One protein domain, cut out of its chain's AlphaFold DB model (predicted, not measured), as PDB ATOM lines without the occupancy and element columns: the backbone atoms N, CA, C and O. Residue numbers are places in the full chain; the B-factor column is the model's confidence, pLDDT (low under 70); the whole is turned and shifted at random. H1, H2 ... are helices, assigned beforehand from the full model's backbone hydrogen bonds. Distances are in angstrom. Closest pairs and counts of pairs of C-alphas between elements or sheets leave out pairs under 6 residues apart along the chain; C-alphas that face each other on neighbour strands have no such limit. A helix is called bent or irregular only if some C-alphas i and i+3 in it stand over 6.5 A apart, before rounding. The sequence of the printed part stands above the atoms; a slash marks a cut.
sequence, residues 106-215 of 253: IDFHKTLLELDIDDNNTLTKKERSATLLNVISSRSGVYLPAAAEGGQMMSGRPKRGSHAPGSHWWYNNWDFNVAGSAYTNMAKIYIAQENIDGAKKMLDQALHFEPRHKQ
ATOM      1  N   ILE A 106     150.535 143.782 129.644       94.81
ATOM      2  CA  ILE A 106     150.175 144.750 130.671       94.81
ATOM      3  C   ILE A 106     149.821 144.000 131.948       94.81
ATOM      4  O   ILE A 106     148.859 143.240 132.010       94.81
ATOM      5  N   ASP A 107     150.577 144.276 133.006       96.31
ATOM      6  CA  ASP A 107     150.212 143.843 134.347       96.31
ATOM      7  C   ASP A 107     149.191 144.818 134.949       96.31
ATOM      8  O   ASP A 107     149.530 145.885 135.472       96.31
ATOM      9  N   PHE A 108     147.915 144.439 134.879       97.94
ATOM     10  CA  PHE A 108     146.810 145.236 135.406       97.94
ATOM     11  C   PHE A 108     146.766 145.307 136.941       97.94
ATOM     12  O   PHE A 108     145.991 146.100 137.488       97.94
ATOM     13  N   HIS A 109     147.570 144.506 137.647       98.12
ATOM     14  CA  HIS A 109     147.652 144.525 139.104       98.12
ATOM     15  C   HIS A 109     148.661 145.538 139.636       98.12
ATOM     16  O   HIS A 109     148.601 145.853 140.826       98.12
ATOM     17  N   LYS A 110     149.504 146.123 138.771       98.31
ATOM     18  CA  LYS A 110     150.375 147.232 139.167       98.31
ATOM     19  C   LYS A 110     149.561 148.378 139.741       98.31
ATOM     20  O   LYS A 110     148.581 148.840 139.152       98.31
ATOM     21  N   THR A 111     149.986 148.827 140.908       98.56
ATOM     22  CA  THR A 111     149.416 149.962 141.620       98.56
ATOM     23  C   THR A 111     149.820 151.283 140.973       98.56
ATOM     24  O   THR A 111     150.821 151.366 140.263       98.56
ATOM     25  N   LEU A 112     149.072 152.353 141.251       98.38
ATOM     26  CA  LEU A 112     149.455 153.707 140.849       98.38
ATOM     27  C   LEU A 112     150.854 154.071 141.364       98.38
ATOM     28  O   LEU A 112     151.612 154.712 140.645       98.38
ATOM     29  N   LEU A 113     151.220 153.612 142.568       97.69
ATOM     30  CA  LEU A 113     152.576 153.769 143.099       97.69
ATOM     31  C   LEU A 113     153.626 153.091 142.210       97.69
ATOM     32  O   LEU A 113     154.610 153.722 141.843       97.69
ATOM     33  N   GLU A 114     153.422 151.821 141.865       97.81
ATOM     34  CA  GLU A 114     154.360 151.061 141.026       97.81
ATOM     35  C   GLU A 114     154.431 151.585 139.592       97.81
ATOM     36  O   GLU A 114     155.433 151.372 138.915       97.81
ATOM     37  N   LEU A 115     153.379 152.266 139.135       97.69
ATOM     38  CA  LEU A 115     153.323 152.949 137.847       97.69
ATOM     39  C   LEU A 115     153.861 154.388 137.897       97.69
ATOM     40  O   LEU A 115     153.805 155.082 136.885       97.69
ATOM     41  N   ASP A 116     154.376 154.855 139.037       95.75
ATOM     42  CA  ASP A 116     154.846 156.237 139.211       95.75
ATOM     43  C   ASP A 116     153.765 157.277 138.828       95.75
ATOM     44  O   ASP A 116     154.003 158.274 138.142       95.75
ATOM     45  N   ILE A 117     152.516 156.998 139.210       95.88
ATOM     46  CA  ILE A 117     151.362 157.873 139.003       95.88
ATOM     47  C   ILE A 117     150.997 158.512 140.336       95.88
ATOM     48  O   ILE A 117     150.630 157.835 141.296       95.88
ATOM     49  N   ASP A 118     151.073 159.840 140.373       87.38
ATOM     50  CA  ASP A 118     150.948 160.581 141.628       87.38
ATOM     51  C   ASP A 118     150.239 161.941 141.527       87.38
ATOM     52  O   ASP A 118     150.005 162.610 142.530       87.38
ATOM     53  N   ASP A 119     149.909 162.381 140.310       87.88
ATOM     54  CA  ASP A 119     149.204 163.646 140.073       87.88
ATOM     55  C   ASP A 119     149.768 164.815 140.915       87.88
ATOM     56  O   ASP A 119     149.102 165.381 141.783       87.88
ATOM     57  N   ASN A 120     151.054 165.127 140.713       85.75
ATOM     58  CA  ASN A 120     151.793 166.180 141.427       85.75
ATOM     59  C   ASN A 120     151.885 165.991 142.957       85.75
ATOM     60  O   ASN A 120     151.760 166.954 143.712       85.75
ATOM     61  N   ASN A 121     152.150 164.764 143.421       81.12
ATOM     62  CA  ASN A 121     152.267 164.402 144.844       81.12
ATOM     63  C   ASN A 121     150.979 164.580 145.654       81.12
ATOM     64  O   ASN A 121     151.020 164.702 146.880       81.12
ATOM     65  N   THR A 122     149.823 164.603 144.991       91.50
ATOM     66  CA  THR A 122     148.550 164.837 145.676       91.50
ATOM     67  C   THR A 122     147.915 163.552 146.188       91.50
ATOM     68  O   THR A 122     147.075 163.632 147.089       91.50
ATOM     69  N   LEU A 123     148.298 162.379 145.668       96.69
ATOM     70  CA  LEU A 123     147.659 161.112 146.021       96.69
ATOM     71  C   LEU A 123     148.042 160.629 147.424       96.69
ATOM     72  O   LEU A 123     149.215 160.518 147.798       96.69
ATOM     73  N   THR A 124     147.021 160.258 148.197       96.19
ATOM     74  CA  THR A 124     147.177 159.592 149.494       96.19
ATOM     75  C   THR A 124     147.732 158.179 149.323       96.19
ATOM     76  O   THR A 124     147.591 157.559 148.272       96.19
ATOM     77  N   LYS A 125     148.284 157.598 150.398       96.06
ATOM     78  CA  LYS A 125     148.754 156.198 150.397       96.06
ATOM     79  C   LYS A 125     147.678 155.203 149.937       96.06
ATOM     80  O   LYS A 125     147.992 154.256 149.228       96.06
ATOM     81  N   LYS A 126     146.417 155.434 150.321       97.19
ATOM     82  CA  LYS A 126     145.273 154.590 149.942       97.19
ATOM     83  C   LYS A 126     144.897 154.749 148.468       97.19
ATOM     84  O   LYS A 126     144.542 153.777 147.822       97.19
ATOM     85  N   GLU A 127     144.962 155.962 147.933       98.12
ATOM     86  CA  GLU A 127     144.714 156.203 146.507       98.12
ATOM     87  C   GLU A 127     145.819 155.574 145.654       98.12
ATOM     88  O   GLU A 127     145.531 154.882 144.685       98.12
ATOM     89  N   ARG A 128     147.080 155.707 146.079       97.88
ATOM     90  CA  ARG A 128     148.238 155.110 145.402       97.88
ATOM     91  C   ARG A 128     148.212 153.584 145.323       97.88
ATOM     92  O   ARG A 128     148.881 153.024 144.462       97.88
ATOM     93  N   SER A 129     147.461 152.909 146.196       98.25
ATOM     94  CA  SER A 129     147.304 151.452 146.154       98.25
ATOM     95  C   SER A 129     146.242 150.983 145.154       98.25
ATOM     96  O   SER A 129     146.008 149.782 145.040       98.25
ATOM     97  N   ALA A 130     145.547 151.891 144.459       98.56
ATOM     98  CA  ALA A 130     144.658 151.504 143.373       98.56
ATOM     99  C   ALA A 130     145.464 150.859 142.240       98.56
ATOM    100  O   ALA A 130     146.515 151.369 141.868       98.56
ATOM    101  N   THR A 131     144.979 149.746 141.692       98.75
ATOM    102  CA  THR A 131     145.616 149.070 140.559       98.75
ATOM    103  C   THR A 131     145.209 149.698 139.232       98.75
ATOM    104  O   THR A 131     144.170 150.360 139.143       98.75
ATOM    105  N   LEU A 132     145.975 149.436 138.175       98.25
ATOM    106  CA  LEU A 132     145.597 149.811 136.814       98.25
ATOM    107  C   LEU A 132     144.220 149.248 136.435       98.25
ATOM    108  O   LEU A 132     143.421 149.968 135.841       98.25
ATOM    109  N   LEU A 133     143.894 148.017 136.854       98.19
ATOM    110  CA  LEU A 133     142.559 147.439 136.672       98.19
ATOM    111  C   LEU A 133     141.465 148.306 137.306       98.19
ATOM    112  O   LEU A 133     140.424 148.542 136.690       98.19
ATOM    113  N   ASN A 134     141.692 148.807 138.525       98.62
ATOM    114  CA  ASN A 134     140.746 149.703 139.188       98.62
ATOM    115  C   ASN A 134     140.577 151.006 138.399       98.62
ATOM    116  O   ASN A 134     139.461 151.498 138.289       98.62
ATOM    117  N   VAL A 135     141.652 151.547 137.823       98.12
ATOM    118  CA  VAL A 135     141.604 152.767 137.003       98.12
ATOM    119  C   VAL A 135     140.805 152.531 135.718       98.12
ATOM    120  O   VAL A 135     139.812 153.214 135.487       98.12
ATOM    121  N   ILE A 136     141.161 151.536 134.898       97.06
ATOM    122  CA  ILE A 136     140.481 151.314 133.607       97.06
ATOM    123  C   ILE A 136     139.012 150.892 133.770       97.06
ATOM    124  O   ILE A 136     138.211 151.072 132.856       97.06
ATOM    125  N   SER A 137     138.641 150.378 134.948       96.69
ATOM    126  CA  SER A 137     137.259 150.047 135.309       96.69
ATOM    127  C   SER A 137     136.512 151.172 136.038       96.69
ATOM    128  O   SER A 137     135.367 150.963 136.435       96.69
ATOM    129  N   SER A 138     137.099 152.367 136.183       97.31
ATOM    130  CA  SER A 138     136.504 153.537 136.856       97.31
ATOM    131  C   SER A 138     136.146 153.295 138.334       97.31
ATOM    132  O   SER A 138     135.075 153.669 138.824       97.31
ATOM    133  N   ARG A 139     137.027 152.576 139.035       98.25
ATOM    134  CA  ARG A 139     136.885 152.107 140.425       98.25
ATOM    135  C   ARG A 139     138.113 152.436 141.275       98.25
ATOM    136  O   ARG A 139     138.342 151.781 142.290       98.25
ATOM    137  N   SER A 140     138.936 153.414 140.896       98.19
ATOM    138  CA  SER A 140     140.183 153.708 141.625       98.19
ATOM    139  C   SER A 140     139.956 154.180 143.065       98.19
ATOM    140  O   SER A 140     140.806 153.969 143.926       98.19
ATOM    141  N   GLY A 141     138.808 154.806 143.339       97.62
ATOM    142  CA  GLY A 141     138.561 155.508 144.599       97.62
ATOM    143  C   GLY A 141     139.279 156.862 144.695       97.62
ATOM    144  O   GLY A 141     139.288 157.460 145.771       97.62
ATOM    145  N   VAL A 142     139.864 157.348 143.592       97.75
ATOM    146  CA  VAL A 142     140.477 158.677 143.488       97.75
ATOM    147  C   VAL A 142     139.432 159.679 143.010       97.75
ATOM    148  O   VAL A 142     138.983 159.642 141.866       97.75
ATOM    149  N   TYR A 143     139.050 160.593 143.899       96.06
ATOM    150  CA  TYR A 143     138.016 161.599 143.642       96.06
ATOM    151  C   TYR A 143     138.618 163.005 143.619       96.06
ATOM    152  O   TYR A 143     138.320 163.846 144.471       96.06
ATOM    153  N   LEU A 144     139.490 163.243 142.640       95.06
ATOM    154  CA  LEU A 144     140.092 164.546 142.360       95.06
ATOM    155  C   LEU A 144     139.364 165.253 141.206       95.06
ATOM    156  O   LEU A 144     138.723 164.590 140.390       95.06
ATOM    157  N   PRO A 145     139.435 166.593 141.119       93.12
ATOM    158  CA  PRO A 145     139.012 167.307 139.922       93.12
ATOM    159  C   PRO A 145     139.776 166.828 138.687       93.12
ATOM    160  O   PRO A 145     140.994 166.667 138.737       93.12
ATOM    161  N   ALA A 146     139.075 166.649 137.572       92.12
ATOM    162  CA  ALA A 146     139.679 166.216 136.321       92.12
ATOM    163  C   ALA A 146     139.332 167.142 135.157       92.12
ATOM    164  O   ALA A 146     138.269 167.765 135.098       92.12
ATOM    165  N   ALA A 147     140.232 167.190 134.175       88.06
ATOM    166  CA  ALA A 147     139.949 167.834 132.903       88.06
ATOM    167  C   ALA A 147     138.721 167.195 132.227       88.06
ATOM    168  O   ALA A 147     138.520 165.978 132.289       88.06
ATOM    169  N   ALA A 148     137.936 168.032 131.543       85.62
ATOM    170  CA  ALA A 148     136.686 167.674 130.867       85.62
ATOM    171  C   ALA A 148     135.543 167.194 131.790       85.62
ATOM    172  O   ALA A 148     134.609 166.541 131.325       85.62
ATOM    173  N   GLU A 149     135.584 167.520 133.084       87.00
ATOM    174  CA  GLU A 149     134.416 167.435 133.968       87.00
ATOM    175  C   GLU A 149     133.518 168.675 133.846       87.00
ATOM    176  O   GLU A 149     133.976 169.773 133.539       87.00
ATOM    177  N   GLY A 150     132.222 168.499 134.103       85.19
ATOM    178  CA  GLY A 150     131.232 169.569 134.066       85.19
ATOM    179  C   GLY A 150     129.910 169.156 134.708       85.19
ATOM    180  O   GLY A 150     129.586 167.967 134.781       85.19
ATOM    181  N   GLY A 151     129.152 170.147 135.184       87.19
ATOM    182  CA  GLY A 151     127.792 169.985 135.705       87.19
ATOM    183  C   GLY A 151     127.652 168.858 136.732       87.19
ATOM    184  O   GLY A 151     128.339 168.840 137.754       87.19
ATOM    185  N   GLN A 152     126.775 167.899 136.422       82.69
ATOM    186  CA  GLN A 152     126.431 166.784 137.307       82.69
ATOM    187  C   GLN A 152     127.619 165.885 137.682       82.69
ATOM    188  O   GLN A 152     127.600 165.292 138.757       82.69
ATOM    189  N   MET A 153     128.671 165.806 136.852       85.31
ATOM    190  CA  MET A 153     129.880 165.050 137.210       85.31
ATOM    191  C   MET A 153     130.596 165.688 138.402       85.31
ATOM    192  O   MET A 153     131.017 164.996 139.319       85.31
ATOM    193  N   MET A 154     130.691 167.018 138.433       89.19
ATOM    194  CA  MET A 154     131.354 167.714 139.535       89.19
ATOM    195  C   MET A 154     130.522 167.644 140.816       89.19
ATOM    196  O   MET A 154     131.067 167.367 141.881       89.19
ATOM    197  N   SER A 155     129.207 167.871 140.719       89.94
ATOM    198  CA  SER A 155     128.318 167.858 141.888       89.94
ATOM    199  C   SER A 155     128.071 166.454 142.442       89.94
ATOM    200  O   SER A 155     127.803 166.307 143.628       89.94
ATOM    201  N   GLY A 156     128.144 165.427 141.593       91.94
ATOM    202  CA  GLY A 156     127.980 164.024 141.968       91.94
ATOM    203  C   GLY A 156     129.282 163.321 142.352       91.94
ATOM    204  O   GLY A 156     129.254 162.109 142.564       91.94
ATOM    205  N   ARG A 157     130.418 164.034 142.409       95.06
ATOM    206  CA  ARG A 157     131.707 163.439 142.779       95.06
ATOM    207  C   ARG A 157     131.645 162.930 144.225       95.06
ATOM    208  O   ARG A 157     131.352 163.723 145.125       95.06
ATOM    209  N   PRO A 158     131.951 161.646 144.484       96.38
ATOM    210  CA  PRO A 158     131.996 161.137 145.844       96.38
ATOM    211  C   PRO A 158     133.023 161.886 146.698       96.38
ATOM    212  O   PRO A 158     134.020 162.425 146.207       96.38
ATOM    213  N   LYS A 159     132.792 161.907 148.013       96.75
ATOM    214  CA  LYS A 159     133.729 162.521 148.954       96.75
ATOM    215  C   LYS A 159     135.066 161.777 148.898       96.75
ATOM    216  O   LYS A 159     135.111 160.559 149.034       96.75
ATOM    217  N   ARG A 160     136.175 162.509 148.766       96.06
ATOM    218  CA  ARG A 160     137.522 161.920 148.770       96.06
ATOM    219  C   ARG A 160     137.722 160.987 149.972       96.06
ATOM    220  O   ARG A 160     137.423 161.354 151.107       96.06
ATOM    221  N   GLY A 161     138.208 159.775 149.703       95.88
ATOM    222  CA  GLY A 161     138.437 158.737 150.710       95.88
ATOM    223  C   GLY A 161     137.207 157.920 151.132       95.88
ATOM    224  O   GLY A 161     137.381 156.976 151.907       95.88
ATOM    225  N   SER A 162     136.000 158.212 150.623       97.50
ATOM    226  CA  SER A 162     134.763 157.510 151.012       97.50
ATOM    227  C   SER A 162     134.715 156.041 150.587       97.50
ATOM    228  O   SER A 162     134.014 155.250 151.210       97.50
ATOM    229  N   HIS A 163     135.479 155.659 149.562       98.00
ATOM    230  CA  HIS A 163     135.529 154.295 149.043       98.00
ATOM    231  C   HIS A 163     136.971 153.787 148.992       98.00
ATOM    232  O   HIS A 163     137.928 154.554 148.886       98.00
ATOM    233  N   ALA A 164     137.145 152.475 149.148       97.94
ATOM    234  CA  ALA A 164     138.423 151.817 148.888       97.94
ATOM    235  C   ALA A 164     138.608 151.571 147.380       97.94
ATOM    236  O   ALA A 164     137.601 151.419 146.677       97.94
ATOM    237  N   PRO A 165     139.854 151.485 146.880       98.50
ATOM    238  CA  PRO A 165     140.091 151.063 145.506       98.50
ATOM    239  C   PRO A 165     139.381 149.745 145.192       98.50
ATOM    240  O   PRO A 165     139.339 148.833 146.016       98.50
ATOM    241  N   GLY A 166     138.761 149.671 144.022       98.44
ATOM    242  CA  GLY A 166     137.984 148.526 143.570       98.44
ATOM    243  C   GLY A 166     136.590 148.408 144.194       98.44
ATOM    244  O   GLY A 166     135.785 147.646 143.677       98.44
ATOM    245  N   SER A 167     136.238 149.151 145.248       98.25
ATOM    246  CA  SER A 167     134.978 148.918 145.985       98.25
ATOM    247  C   SER A 167     133.745 149.634 145.424       98.25
ATOM    248  O   SER A 167     132.623 149.228 145.715       98.25
ATOM    249  N   HIS A 168     133.927 150.685 144.623       98.25
ATOM    250  CA  HIS A 168     132.824 151.502 144.124       98.25
ATOM    251  C   HIS A 168     133.098 151.977 142.701       98.25
ATOM    252  O   HIS A 168     134.175 152.501 142.423       98.25
ATOM    253  N   TRP A 169     132.120 151.793 141.817       97.94
ATOM    254  CA  TRP A 169     132.155 152.334 140.464       97.94
ATOM    255  C   TRP A 169     131.552 153.733 140.454       97.94
ATOM    256  O   TRP A 169     130.447 153.938 140.952       97.94
ATOM    257  N   TRP A 170     132.261 154.674 139.843       95.62
ATOM    258  CA  TRP A 170     131.761 156.015 139.573       95.62
ATOM    259  C   TRP A 170     132.336 156.486 138.247       95.62
ATOM    260  O   TRP A 170     133.513 156.256 138.001       95.62
ATOM    261  N   TYR A 171     131.542 157.138 137.397       94.38
ATOM    262  CA  TYR A 171     132.015 157.638 136.104       94.38
ATOM    263  C   TYR A 171     133.072 158.737 136.304       94.38
ATOM    264  O   TYR A 171     132.732 159.893 136.554       94.38
ATOM    265  N   ASN A 172     134.352 158.369 136.202       94.69
ATOM    266  CA  ASN A 172     135.461 159.158 136.723       94.69
ATOM    267  C   ASN A 172     136.408 159.617 135.612       94.69
ATOM    268  O   ASN A 172     137.262 158.860 135.154       94.69
ATOM    269  N   ASN A 173     136.308 160.875 135.183       95.25
ATOM    270  CA  ASN A 173     137.214 161.405 134.159       95.25
ATOM    271  C   ASN A 173     138.682 161.407 134.596       95.25
ATOM    272  O   ASN A 173     139.542 161.303 133.722       95.25
ATOM    273  N   TRP A 174     138.973 161.482 135.899       96.31
ATOM    274  CA  TRP A 174     140.341 161.360 136.397       96.31
ATOM    275  C   TRP A 174     140.925 159.996 136.017       96.31
ATOM    276  O   TRP A 174     141.969 159.942 135.367       96.31
ATOM    277  N   ASP A 175     140.190 158.912 136.288       97.12
ATOM    278  CA  ASP A 175     140.611 157.546 135.954       97.12
ATOM    279  C   ASP A 175     140.890 157.396 134.459       97.12
ATOM    280  O   ASP A 175     141.944 156.911 134.052       97.12
ATOM    281  N   PHE A 176     139.981 157.881 133.613       95.44
ATOM    282  CA  PHE A 176     140.147 157.784 132.164       95.44
ATOM    283  C   PHE A 176     141.265 158.672 131.601       95.44
ATOM    284  O   PHE A 176     141.769 158.398 130.512       95.44
ATOM    285  N   ASN A 177     141.631 159.761 132.280       94.44
ATOM    286  CA  ASN A 177     142.778 160.585 131.894       94.44
ATOM    287  C   ASN A 177     144.084 159.878 132.270       94.44
ATOM    288  O   ASN A 177     144.974 159.755 131.432       94.44
ATOM    289  N   VAL A 178     144.150 159.337 133.487       95.44
ATOM    290  CA  VAL A 178     145.297 158.570 133.986       95.44
ATOM    291  C   VAL A 178     145.529 157.304 133.166       95.44
ATOM    292  O   VAL A 178     146.663 157.004 132.801       95.44
ATOM    293  N   ALA A 179     144.463 156.588 132.802       95.88
ATOM    294  CA  ALA A 179     144.549 155.428 131.923       95.88
ATOM    295  C   ALA A 179     145.175 155.771 130.560       95.88
ATOM    296  O   ALA A 179     145.869 154.936 129.987       95.88
ATOM    297  N   GLY A 180     144.957 156.984 130.039       93.12
ATOM    298  CA  GLY A 180     145.567 157.431 128.784       93.12
ATOM    299  C   GLY A 180     147.074 157.672 128.913       93.12
ATOM    300  O   GLY A 180     147.831 157.334 128.008       93.12
ATOM    301  N   SER A 181     147.532 158.197 130.054       92.06
ATOM    302  CA  SER A 181     148.957 158.462 130.290       92.06
ATOM    303  C   SER A 181     149.743 157.244 130.785       92.06
ATOM    304  O   SER A 181     150.968 157.226 130.659       92.06
ATOM    305  N   ALA A 182     149.075 156.218 131.321       95.94
ATOM    306  CA  ALA A 182     149.723 155.074 131.964       95.94
ATOM    307  C   ALA A 182     150.698 154.309 131.044       95.94
ATOM    308  O   ALA A 182     151.733 153.850 131.519       95.94
ATOM    309  N   TYR A 183     150.454 154.250 129.730       96.81
ATOM    310  CA  TYR A 183     151.430 153.705 128.773       96.81
ATOM    311  C   TYR A 183     152.768 154.456 128.800       96.81
ATOM    312  O   TYR A 183     153.833 153.843 128.851       96.81
ATOM    313  N   THR A 184     152.734 155.789 128.854       96.44
ATOM    314  CA  THR A 184     153.953 156.606 128.958       96.44
ATOM    315  C   THR A 184     154.678 156.353 130.282       96.44
ATOM    316  O   THR A 184     155.907 156.320 130.322       96.44
ATOM    317  N   ASN A 185     153.936 156.162 131.371       96.56
ATOM    318  CA  ASN A 185     154.499 155.805 132.670       96.56
ATOM    319  C   ASN A 185     155.193 154.435 132.645       96.56
ATOM    320  O   ASN A 185     156.358 154.336 133.030       96.56
ATOM    321  N   MET A 186     154.524 153.410 132.110       97.31
ATOM    322  CA  MET A 186     155.109 152.075 131.928       97.31
ATOM    323  C   MET A 186     156.377 152.130 131.071       97.31
ATOM    324  O   MET A 186     157.381 151.512 131.419       97.31
ATOM    325  N   ALA A 187     156.384 152.941 130.006       96.94
ATOM    326  CA  ALA A 187     157.575 153.139 129.189       96.94
ATOM    327  C   ALA A 187     158.765 153.686 129.992       96.94
ATOM    328  O   ALA A 187     159.869 153.167 129.864       96.94
ATOM    329  N   LYS A 188     158.567 154.703 130.843       96.69
ATOM    330  CA  LYS A 188     159.651 155.245 131.687       96.69
ATOM    331  C   LYS A 188     160.233 154.189 132.619       96.69
ATOM    332  O   LYS A 188     161.449 154.126 132.771       96.69
ATOM    333  N   ILE A 189     159.369 153.372 133.216       96.31
ATOM    334  CA  ILE A 189     159.778 152.284 134.106       96.31
ATOM    335  C   ILE A 189     160.631 151.276 133.337       96.31
ATOM    336  O   ILE A 189     161.721 150.939 133.786       96.31
ATOM    337  N   TYR A 190     160.192 150.865 132.148       96.44
ATOM    338  CA  TYR A 190     160.973 149.962 131.308       96.44
ATOM    339  C   TYR A 190     162.316 150.557 130.876       96.44
ATOM    340  O   TYR A 190     163.321 149.855 130.914       96.44
ATOM    341  N   ILE A 191     162.382 151.858 130.568       95.56
ATOM    342  CA  ILE A 191     163.655 152.545 130.289       95.56
ATOM    343  C   ILE A 191     164.587 152.488 131.504       95.56
ATOM    344  O   ILE A 191     165.772 152.209 131.344       95.56
ATOM    345  N   ALA A 192     164.070 152.744 132.709       95.19
ATOM    346  CA  ALA A 192     164.854 152.683 133.943       95.19
ATOM    347  C   ALA A 192     165.336 151.259 134.277       95.19
ATOM    348  O   ALA A 192     166.349 151.096 134.947       95.19
ATOM    349  N   GLN A 193     164.622 150.241 133.792       95.25
ATOM    350  CA  GLN A 193     164.974 148.823 133.904       95.25
ATOM    351  C   GLN A 193     165.846 148.321 132.741       95.25
ATOM    352  O   GLN A 193     166.068 147.119 132.638       95.25
ATOM    353  N   GLU A 194     166.281 149.206 131.837       93.88
ATOM    354  CA  GLU A 194     167.014 148.862 130.608       93.88
ATOM    355  C   GLU A 194     166.250 147.916 129.652       93.88
ATOM    356  O   GLU A 194     166.812 147.384 128.697       93.88
ATOM    357  N   ASN A 195     164.935 147.760 129.836       95.06
ATOM    358  CA  ASN A 195     164.054 147.018 128.938       95.06
ATOM    359  C   ASN A 195     163.582 147.918 127.784       95.06
ATOM    360  O   ASN A 195     162.474 148.463 127.790       95.06
ATOM    361  N   ILE A 196     164.439 148.102 126.783       94.69
ATOM    362  CA  ILE A 196     164.165 149.035 125.682       94.69
ATOM    363  C   ILE A 196     163.016 148.560 124.781       94.69
ATOM    364  O   ILE A 196     162.206 149.382 124.346       94.69
ATOM    365  N   ASP A 197     162.884 147.255 124.550       94.25
ATOM    366  CA  ASP A 197     161.807 146.701 123.723       94.25
ATOM    367  C   ASP A 197     160.435 146.899 124.377       94.25
ATOM    368  O   ASP A 197     159.496 147.381 123.737       94.25
ATOM    369  N   GLY A 198     160.336 146.627 125.683       95.12
ATOM    370  CA  GLY A 198     159.139 146.926 126.465       95.12
ATOM    371  C   GLY A 198     158.802 148.417 126.435       95.12
ATOM    372  O   GLY A 198     157.647 148.791 126.217       95.12
ATOM    373  N   ALA A 199     159.807 149.287 126.579       96.25
ATOM    374  CA  ALA A 199     159.610 150.731 126.507       96.25
ATOM    375  C   ALA A 199     159.060 151.179 125.147       96.25
ATOM    376  O   ALA A 199     158.078 151.921 125.103       96.25
ATOM    377  N   LYS A 200     159.644 150.704 124.041       95.44
ATOM    378  CA  LYS A 200     159.176 151.005 122.679       95.44
ATOM    379  C   LYS A 200     157.740 150.550 122.468       95.44
ATOM    380  O   LYS A 200     156.937 151.328 121.964       95.44
ATOM    381  N   LYS A 201     157.398 149.338 122.915       95.62
ATOM    382  CA  LYS A 201     156.039 148.801 122.803       95.62
ATOM    383  C   LYS A 201     155.013 149.680 123.517       95.62
ATOM    384  O   LYS A 201     153.958 149.962 122.957       95.62
ATOM    385  N   MET A 202     155.329 150.150 124.724       96.75
ATOM    386  CA  MET A 202     154.448 151.050 125.477       96.75
ATOM    387  C   MET A 202     154.361 152.450 124.852       96.75
ATOM    388  O   MET A 202     153.284 153.043 124.835       96.75
ATOM    389  N   LEU A 203     155.466 152.982 124.317       96.69
ATOM    390  CA  LEU A 203     155.469 154.273 123.617       96.69
ATOM    391  C   LEU A 203     154.661 154.226 122.322       96.69
ATOM    392  O   LEU A 203     153.936 155.177 122.041       96.69
ATOM    393  N   ASP A 204     154.742 153.123 121.579       95.31
ATOM    394  CA  ASP A 204     153.910 152.878 120.403       95.31
ATOM    395  C   ASP A 204     152.420 152.930 120.773       95.31
ATOM    396  O   ASP A 204     151.671 153.696 120.174       95.31
ATOM    397  N   GLN A 205     152.009 152.259 121.858       94.31
ATOM    398  CA  GLN A 205     150.609 152.302 122.311       94.31
ATOM    399  C   GLN A 205     150.175 153.697 122.772       94.31
ATOM    400  O   GLN A 205     149.078 154.153 122.437       94.31
ATOM    401  N   ALA A 206     151.040 154.414 123.496       94.62
ATOM    402  CA  ALA A 206     150.767 155.792 123.901       94.62
ATOM    403  C   ALA A 206     150.543 156.710 122.686       94.62
ATOM    404  O   ALA A 206     149.615 157.519 122.685       94.62
ATOM    405  N   LEU A 207     151.370 156.573 121.646       94.44
ATOM    406  CA  LEU A 207     151.298 157.391 120.434       94.44
ATOM    407  C   LEU A 207     150.206 156.929 119.462       94.44
ATOM    408  O   LEU A 207     149.681 157.758 118.724       94.44
ATOM    409  N   HIS A 208     149.813 155.656 119.486       90.56
ATOM    410  CA  HIS A 208     148.649 155.171 118.746       90.56
ATOM    411  C   HIS A 208     147.363 155.813 119.279       90.56
ATOM    412  O   HIS A 208     146.518 156.270 118.509       90.56
ATOM    413  N   PHE A 209     147.236 155.908 120.607       88.19
ATOM    414  CA  PHE A 209     146.101 156.570 121.245       88.19
ATOM    415  C   PHE A 209     146.155 158.098 121.111       88.19
ATOM    416  O   PHE A 209     145.156 158.734 120.767       88.19
ATOM    417  N   GLU A 210     147.316 158.700 121.375       89.31
ATOM    418  CA  GLU A 210     147.520 160.144 121.317       89.31
ATOM    419  C   GLU A 210     148.822 160.486 120.565       89.31
ATOM    420  O   GLU A 210     149.872 160.711 121.174       89.31
ATOM    421  N   PRO A 211     148.771 160.631 119.226       91.00
ATOM    422  CA  PRO A 211     149.968 160.863 118.406       91.00
ATOM    423  C   PRO A 211     150.755 162.127 118.776       91.00
ATOM    424  O   PRO A 211     151.959 162.234 118.542       91.00
ATOM    425  N   ARG A 212     150.075 163.116 119.366       90.75
ATOM    426  CA  ARG A 212     150.667 164.396 119.784       90.75
ATOM    427  C   ARG A 212     151.099 164.408 121.252       90.75
ATOM    428  O   ARG A 212     151.444 165.472 121.766       90.75
ATOM    429  N   HIS A 213     151.117 163.257 121.921       92.31
ATOM    430  CA  HIS A 213     151.482 163.166 123.327       92.31
ATOM    431  C   HIS A 213     152.957 163.559 123.525       92.31
ATOM    432  O   HIS A 213     153.885 162.823 123.178       92.31
ATOM    433  N   LYS A 214     153.190 164.756 124.078       93.38
ATOM    434  CA  LYS A 214     154.517 165.397 124.127       93.38
ATOM    435  C   LYS A 214     155.566 164.556 124.858       93.38
ATOM    436  O   LYS A 214     156.691 164.432 124.390       93.38
ATOM    437  N   GLN A 215     155.211 163.973 126.004       93.94
ATOM    438  CA  GLN A 215     156.175 163.230 126.821       93.94
ATOM    439  C   GLN A 215     156.608 161.916 126.156       93.94
ATOM    440  O   GLN A 215     157.803 161.661 126.063       93.94
TER     441      GLN A 215
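This is residues 106 to 215 of the 253 residues of an uncharacterized protein of Alteromonas sediminis (UniProt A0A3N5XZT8). A long bent helix, H4, runs from a body made mostly of loops to a helical hairpin at the other end, where H5 folds back along its arm H4b. Its other arm, H4a, packs on the short helix H2 in the body, while H3 lies at the end away from the hairpin. The printed part has 110 residues, with five named helices in the order H1 to H5 and no named strand; the class is all helix, but under half of the residues, 47, are in named elements. The whole is compact, with a radius of gyration of the C-alphas of 14.3 A, and elongated, spanning 43 by 27 by 22 A.

H1, residues 125 to 128, touches no helix. H2, residues 132 to 136, is apart from H1. H3, residues 152 to 155, touches no helix. H4, residues 173 to 192, was assigned as one helix by its hydrogen bonds but is bent, with C-alphas 180 and 183 6.9 A apart. Its arms H4a, residues 173 to 180, and H4b, residues 183 to 192, stand at a steep tilt of 48 degrees. H4a touches H2, the closest C-alphas being those of Asp 175 and Val 135, 5.0 A apart. H5, residues 196 to 209, forms a hairpin with H4b: they touch, opposite ways at a shallow tilt of 16 degrees, with the closest C-alphas, of Ala 187 and Ala 199, 4.1 A apart. Every O i to N i+4 pair is within hydrogen-bond range in H2, H4b and H5, and 3 of 4 are in H4a; H1 and H3 are too short for such a pair.

H1 begins at C-alpha 125, (148.754, 156.198, 150.397). H4a measures 10.7 A, H4b 14.4 A and H5 20.1 A, ending at C-alpha 209, (146.101, 156.570, 121.245).

The C-alphas of Gln 152 and Glu 194, the two farthest apart, are 44.9 A apart. The links H2 to H3 and H3 to H4 are long. The printed part has no cut, and no printed residue is under 70 in pLDDT.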